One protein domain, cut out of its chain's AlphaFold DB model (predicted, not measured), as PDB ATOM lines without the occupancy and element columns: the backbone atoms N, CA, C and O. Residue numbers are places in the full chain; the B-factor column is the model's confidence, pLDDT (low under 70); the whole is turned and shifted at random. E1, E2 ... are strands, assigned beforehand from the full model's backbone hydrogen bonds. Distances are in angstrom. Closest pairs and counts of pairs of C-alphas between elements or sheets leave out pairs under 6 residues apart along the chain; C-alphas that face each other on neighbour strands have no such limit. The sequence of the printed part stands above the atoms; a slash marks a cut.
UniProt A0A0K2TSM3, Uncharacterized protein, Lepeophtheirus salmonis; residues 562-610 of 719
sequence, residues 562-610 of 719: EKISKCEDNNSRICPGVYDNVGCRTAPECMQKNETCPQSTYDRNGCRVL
ATOM      1  N   GLU A 562      14.881  21.865 -50.880       73.69
ATOM      2  CA  GLU A 562      15.675  20.784 -50.303       73.69
ATOM      3  C   GLU A 562      16.420  21.273 -49.051       73.69
ATOM      4  O   GLU A 562      17.021  22.347 -49.019       73.69
ATOM      5  N   LYS A 563      16.353  20.493 -47.968       73.56
ATOM      6  CA  LYS A 563      17.015  20.848 -46.709       73.56
ATOM      7  C   LYS A 563      18.519  20.598 -46.823       73.56
ATOM      8  O   LYS A 563      18.935  19.453 -46.956       73.56
ATOM      9  N   ILE A 564      19.326  21.640 -46.636       78.00
ATOM     10  CA  ILE A 564      20.758  21.483 -46.350       78.00
ATOM     11  C   ILE A 564      20.893  20.863 -44.955       78.00
ATOM     12  O   ILE A 564      20.443  21.444 -43.968       78.00
ATOM     13  N   SER A 565      21.482  19.668 -44.863       76.00
ATOM     14  CA  SER A 565      21.666  18.961 -43.586       76.00
ATOM     15  C   SER A 565      23.015  19.238 -42.917       76.00
ATOM     16  O   SER A 565      23.126  19.056 -41.704       76.00
ATOM     17  N   LYS A 566      24.039  19.652 -43.678       87.00
ATOM     18  CA  LYS A 566      25.384  20.009 -43.190       87.00
ATOM     19  C   LYS A 566      26.022  21.051 -44.113       87.00
ATOM     20  O   LYS A 566      25.811  20.986 -45.317       87.00
ATOM     21  N   CYS A 567      26.796  21.971 -43.544       85.81
ATOM     22  CA  CYS A 567      27.695  22.835 -44.310       85.81
ATOM     23  C   CYS A 567      28.986  22.080 -44.634       85.81
ATOM     24  O   CYS A 567      29.403  21.233 -43.843       85.81
ATOM     25  N   GLU A 568      29.610  22.390 -45.770       86.06
ATOM     26  CA  GLU A 568      30.881  21.774 -46.181       86.06
ATOM     27  C   GLU A 568      32.031  22.145 -45.224       86.06
ATOM     28  O   GLU A 568      32.883  21.309 -44.927       86.06
ATOM     29  N   ASP A 569      31.981  23.344 -44.632       83.50
ATOM     30  CA  ASP A 569      32.997  23.838 -43.703       83.50
ATOM     31  C   ASP A 569      32.604  23.687 -42.225       83.50
ATOM     32  O   ASP A 569      31.551  24.150 -41.774       83.50
ATOM     33  N   ASN A 570      33.524  23.158 -41.411       82.81
ATOM     34  CA  ASN A 570      33.347  23.000 -39.958       82.81
ATOM     35  C   ASN A 570      33.248  24.333 -39.183       82.81
ATOM     36  O   ASN A 570      32.820  24.351 -38.020       82.81
ATOM     37  N   ASN A 571      33.654  25.452 -39.794       85.75
ATOM     38  CA  ASN A 571      33.552  26.789 -39.199       85.75
ATOM     39  C   ASN A 571      32.292  27.562 -39.633       85.75
ATOM     40  O   ASN A 571      32.100  28.710 -39.228       85.75
ATOM     41  N   SER A 572      31.416  26.916 -40.401       89.12
ATOM     42  CA  SER A 572      30.145  27.473 -40.852       89.12
ATOM     43  C   SER A 572      28.979  26.886 -40.054       89.12
ATOM     44  O   SER A 572      29.073  25.821 -39.437       89.12
ATOM     45  N   ARG A 573      27.867  27.615 -40.012       88.44
ATOM     46  CA  ARG A 573      26.591  27.188 -39.434       88.44
ATOM     47  C   ARG A 573      25.484  27.369 -40.464       88.44
ATOM     48  O   ARG A 573      25.536  28.288 -41.275       88.44
ATOM     49  N   ILE A 574      24.472  26.509 -40.402       89.31
ATOM     50  CA  ILE A 574      23.293  26.627 -41.261       89.31
ATOM     51  C   ILE A 574      22.428  27.759 -40.713       89.31
ATOM     52  O   ILE A 574      21.892  27.659 -39.604       89.31
ATOM     53  N   CYS A 575      22.289  28.824 -41.488       88.38
ATOM     54  CA  CYS A 575      21.327  29.872 -41.227       88.38
ATOM     55  C   CYS A 575      19.965  29.482 -41.817       88.38
ATOM     56  O   CYS A 575      19.879  29.025 -42.961       88.38
ATOM     57  N   PRO A 576      18.875  29.622 -41.042       85.00
ATOM     58  CA  PRO A 576      17.535  29.400 -41.560       85.00
ATOM     59  C   PRO A 576      17.239  30.397 -42.685       85.00
ATOM     60  O   PRO A 576      17.489  31.585 -42.515       85.00
ATOM     61  N   GLY A 577      16.643  29.932 -43.787       84.31
ATOM     62  CA  GLY A 577      16.133  30.836 -44.818       84.31
ATOM     63  C   GLY A 577      15.099  31.813 -44.250       84.31
ATOM     64  O   GLY A 577      14.355  31.457 -43.320       84.31
ATOM     65  N   VAL A 578      15.079  33.025 -44.800       88.44
ATOM     66  CA  VAL A 578      14.155  34.117 -44.457       88.44
ATOM     67  C   VAL A 578      12.853  33.978 -45.239       88.44
ATOM     68  O   VAL A 578      12.807  33.256 -46.227       88.44
ATOM     69  N   TYR A 579      11.781  34.637 -44.814       83.94
ATOM     70  CA  TYR A 579      10.556  34.710 -45.609       83.94
ATOM     71  C   TYR A 579      10.620  35.898 -46.572       83.94
ATOM     72  O   TYR A 579      11.053  36.989 -46.192       83.94
ATOM     73  N   ASP A 580      10.198  35.680 -47.815       82.88
ATOM     74  CA  ASP A 580       9.999  36.740 -48.802       82.88
ATOM     75  C   ASP A 580       8.684  37.512 -48.568       82.88
ATOM     76  O   ASP A 580       7.902  37.212 -47.663       82.88
ATOM     77  N   ASN A 581       8.415  38.515 -49.406       77.81
ATOM     78  CA  ASN A 581       7.202  39.339 -49.347       77.81
ATOM     79  C   ASN A 581       5.903  38.590 -49.701       77.81
ATOM     80  O   ASN A 581       4.827  39.192 -49.691       77.81
ATOM     81  N   VAL A 582       5.993  37.302 -50.031       74.75
ATOM     82  CA  VAL A 582       4.859  36.410 -50.275       74.75
ATOM     83  C   VAL A 582       4.699  35.401 -49.125       74.75
ATOM     84  O   VAL A 582       3.696  34.694 -49.068       74.75
ATOM     85  N   GLY A 583       5.638  35.340 -48.174       75.81
ATOM     86  CA  GLY A 583       5.621  34.404 -47.046       75.81
ATOM     87  C   GLY A 583       6.258  33.052 -47.361       75.81
ATOM     88  O   GLY A 583       6.092  32.102 -46.597       75.81
ATOM     89  N   CYS A 584       6.996  32.948 -48.468       84.06
ATOM     90  CA  CYS A 584       7.755  31.756 -48.808       84.06
ATOM     91  C   CYS A 584       9.148  31.816 -48.201       84.06
ATOM     92  O   CYS A 584       9.850  32.821 -48.290       84.06
ATOM     93  N   ARG A 585       9.548  30.720 -47.555       83.94
ATOM     94  CA  ARG A 585      10.878  30.615 -46.967       83.94
ATOM     95  C   ARG A 585      11.905  30.433 -48.078       83.94
ATOM     96  O   ARG A 585      11.725  29.546 -48.902       83.94
ATOM     97  N   THR A 586      12.971  31.225 -48.084       85.50
ATOM     98  CA  THR A 586      14.122  31.053 -48.972       85.50
ATOM     99  C   THR A 586      14.948  29.833 -48.566       85.50
ATOM    100  O   THR A 586      14.723  29.219 -47.515       85.50
ATOM    101  N   ALA A 587      15.899  29.440 -49.416       83.50
ATOM    102  CA  ALA A 587      16.774  28.325 -49.097       83.50
ATOM    103  C   ALA A 587      17.625  28.637 -47.856       83.50
ATOM    104  O   ALA A 587      18.016  29.788 -47.662       83.50
ATOM    105  N   PRO A 588      17.877  27.646 -46.979       85.19
ATOM    106  CA  PRO A 588      18.871  27.816 -45.931       85.19
ATOM    107  C   PRO A 588      20.242  28.057 -46.569       85.19
ATOM    108  O   PRO A 588      20.550  27.484 -47.608       85.19
ATOM    109  N   GLU A 589      21.066  28.874 -45.927       88.38
ATOM    110  CA  GLU A 589      22.410  29.214 -46.403       88.38
ATOM    111  C   GLU A 589      23.436  28.904 -45.313       88.38
ATOM    112  O   GLU A 589      23.142  28.983 -44.118       88.38
ATOM    113  N   CYS A 590      24.650  28.527 -45.705       89.06
ATOM    114  CA  CYS A 590      25.752  28.317 -44.773       89.06
ATOM    115  C   CYS A 590      26.519  29.625 -44.583       89.06
ATOM    116  O   CYS A 590      27.085  30.142 -45.539       89.06
ATOM    117  N   MET A 591      26.563  30.135 -43.351       88.06
ATOM    118  CA  MET A 591      27.316  31.346 -43.000       88.06
ATOM    119  C   MET A 591      28.403  31.035 -41.983       88.06
ATOM    120  O   MET A 591      28.274  30.089 -41.198       88.06
ATOM    121  N   GLN A 592      29.463  31.840 -41.948       89.81
ATOM    122  CA  GLN A 592      30.518  31.648 -40.958       89.81
ATOM    123  C   GLN A 592      29.994  31.873 -39.531       89.81
ATOM    124  O   GLN A 592      29.092  32.674 -39.283       89.81
ATOM    125  N   LYS A 593      30.553  31.153 -38.552       87.69
ATOM    126  CA  LYS A 593      30.105  31.219 -37.146       87.69
ATOM    127  C   LYS A 593      30.208  32.616 -36.514       87.69
ATOM    128  O   LYS A 593      29.491  32.878 -35.551       87.69
ATOM    129  N   ASN A 594      31.078  33.485 -37.028       88.12
ATOM    130  CA  ASN A 594      31.258  34.872 -36.583       88.12
ATOM    131  C   ASN A 594      30.252  35.862 -37.208       88.12
ATOM    132  O   ASN A 594      30.150  36.990 -36.727       88.12
ATOM    133  N   GLU A 595      29.489  35.461 -38.225       88.56
ATOM    134  CA  GLU A 595      28.488  36.298 -38.891       88.56
ATOM    135  C   GLU A 595      27.086  36.052 -38.324       88.56
ATOM    136  O   GLU A 595      26.736  34.938 -37.920       88.56
ATOM    137  N   THR A 596      26.250  37.090 -38.271       87.31
ATOM    138  CA  THR A 596      24.848  36.968 -37.846       87.31
ATOM    139  C   THR A 596      23.982  36.502 -39.009       87.31
ATOM    140  O   THR A 596      24.087  37.027 -40.112       87.31
ATOM    141  N   CYS A 597      23.117  35.513 -38.764       86.12
ATOM    142  CA  CYS A 597      22.183  35.053 -39.788       86.12
ATOM    143  C   CYS A 597      21.235  36.190 -40.204       86.12
ATOM    144  O   CYS A 597      20.819  36.969 -39.333       86.12
ATOM    145  N   PRO A 598      20.838  36.260 -41.488       86.00
ATOM    146  CA  PRO A 598      19.879  37.246 -41.959       86.00
ATOM    147  C   PRO A 598      18.575  37.127 -41.169       86.00
ATOM    148  O   PRO A 598      18.038  36.036 -40.963       86.00
ATOM    149  N   GLN A 599      18.077  38.266 -40.690       83.50
ATOM    150  CA  GLN A 599      16.775  38.328 -40.039       83.50
ATOM    151  C   GLN A 599      15.678  38.504 -41.080       83.50
ATOM    152  O   GLN A 599      15.835  39.226 -42.064       83.50
ATOM    153  N   SER A 600      14.556  37.830 -40.846       78.75
ATOM    154  CA  SER A 600      13.430  37.869 -41.763       78.75
ATOM    155  C   SER A 600      12.774  39.245 -41.750       78.75
ATOM    156  O   SER A 600      12.344  39.720 -40.701       78.75
ATOM    157  N   THR A 601      12.678  39.876 -42.918       81.88
ATOM    158  CA  THR A 601      11.923  41.123 -43.102       81.88
ATOM    159  C   THR A 601      10.427  40.874 -43.249       81.88
ATOM    160  O   THR A 601       9.654  41.813 -43.073       81.88
ATOM    161  N   TYR A 602      10.021  39.628 -43.510       80.50
ATOM    162  CA  TYR A 602       8.632  39.177 -43.593       80.50
ATOM    163  C   TYR A 602       8.385  37.950 -42.697       80.50
ATOM    164  O   TYR A 602       9.329  37.273 -42.293       80.50
ATOM    165  N   ASP A 603       7.144  37.676 -42.313       80.19
ATOM    166  CA  ASP A 603       6.756  36.475 -41.572       80.19
ATOM    167  C   ASP A 603       6.230  35.375 -42.514       80.19
ATOM    168  O   ASP A 603       6.211  35.524 -43.735       80.19
ATOM    169  N   ARG A 604       5.776  34.248 -41.950       78.00
ATOM    170  CA  ARG A 604       5.236  33.112 -42.723       78.00
ATOM    171  C   ARG A 604       3.957  33.423 -43.518       78.00
ATOM    172  O   ARG A 604       3.524  32.589 -44.302       78.00
ATOM    173  N   ASN A 605       3.321  34.565 -43.263       73.44
ATOM    174  CA  ASN A 605       2.133  35.024 -43.976       73.44
ATOM    175  C   ASN A 605       2.492  36.059 -45.060       73.44
ATOM    176  O   ASN A 605       1.598  36.553 -45.739       73.44
ATOM    177  N   GLY A 606       3.778  36.400 -45.227       74.94
ATOM    178  CA  GLY A 606       4.228  37.453 -46.141       74.94
ATOM    179  C   GLY A 606       4.059  38.859 -45.570       74.94
ATOM    180  O   GLY A 606       4.152  39.841 -46.305       74.94
ATOM    181  N   CYS A 607       3.823  38.978 -44.262       78.75
ATOM    182  CA  CYS A 607       3.661  40.260 -43.597       78.75
ATOM    183  C   CYS A 607       5.011  40.810 -43.180       78.75
ATOM    184  O   CYS A 607       5.809  40.091 -42.585       78.75
ATOM    185  N   ARG A 608       5.276  42.090 -43.460       79.62
ATOM    186  CA  ARG A 608       6.533  42.719 -43.050       79.62
ATOM    187  C   ARG A 608       6.662  42.622 -41.526       79.62
ATOM    188  O   ARG A 608       5.773  43.070 -40.809       79.62
ATOM    189  N   VAL A 609       7.756  42.049 -41.029       77.00
ATOM    190  CA  VAL A 609       8.046  42.001 -39.593       77.00
ATOM    191  C   VAL A 609       8.397  43.416 -39.168       77.00
ATOM    192  O   VAL A 609       9.500  43.913 -39.400       77.00
ATOM    193  N   LEU A 610       7.418  44.102 -38.596       73.25
ATOM    194  CA  LEU A 610       7.612  45.425 -38.037       73.25
ATOM    195  C   LEU A 610       8.317  45.256 -36.693       73.25
ATOM    196  O   LEU A 610       7.839  44.535 -35.816       73.25
TER     197      LEU A 610
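What this domain is: This is residues 562 to 610 of the 719 residues of an uncharacterized protein of Lepeophtheirus salmonis (UniProt A0A0K2TSM3). Little regular structure: a flat piece made mostly of loops, with a small two-strand hairpin, E1 and E2, toward one end of its length. Residues 576 to 588 run out to the other end and fold back, and residues 593 to 610 return to that same end. The printed part has 49 residues, 8 of them in the antiparallel strands E1 then E2, with no named helix; the class is all strand. It is only just loose, close to compact, with a radius of gyration of the C-alphas of 12.0 A and spans of 35 by 24 by 9 A.

Where its parts are: E1, residues 572 to 575, is 9.1 A long and begins at C-alpha 572 (30.145, 27.473, -40.852). E2, residues 589 to 592, is 10.1 A long and ends at C-alpha 592 (30.518, 31.648, -40.958).

How they stand to each other: E1 and E2 form an antiparallel hairpin, with 139 degrees between their directions. C-alphas 572 and 592 face each other at 4.2 A. N 573 and O 591, 2.8 A apart, are within hydrogen-bond range.

The domain as a whole: The farthest C-alphas, of Asn 570 and Cys 607, are 34.5 A apart. The E1 to E2 link is long, 13 residues. The printed part has no cut, and no printed residue is under 70 in pLDDT.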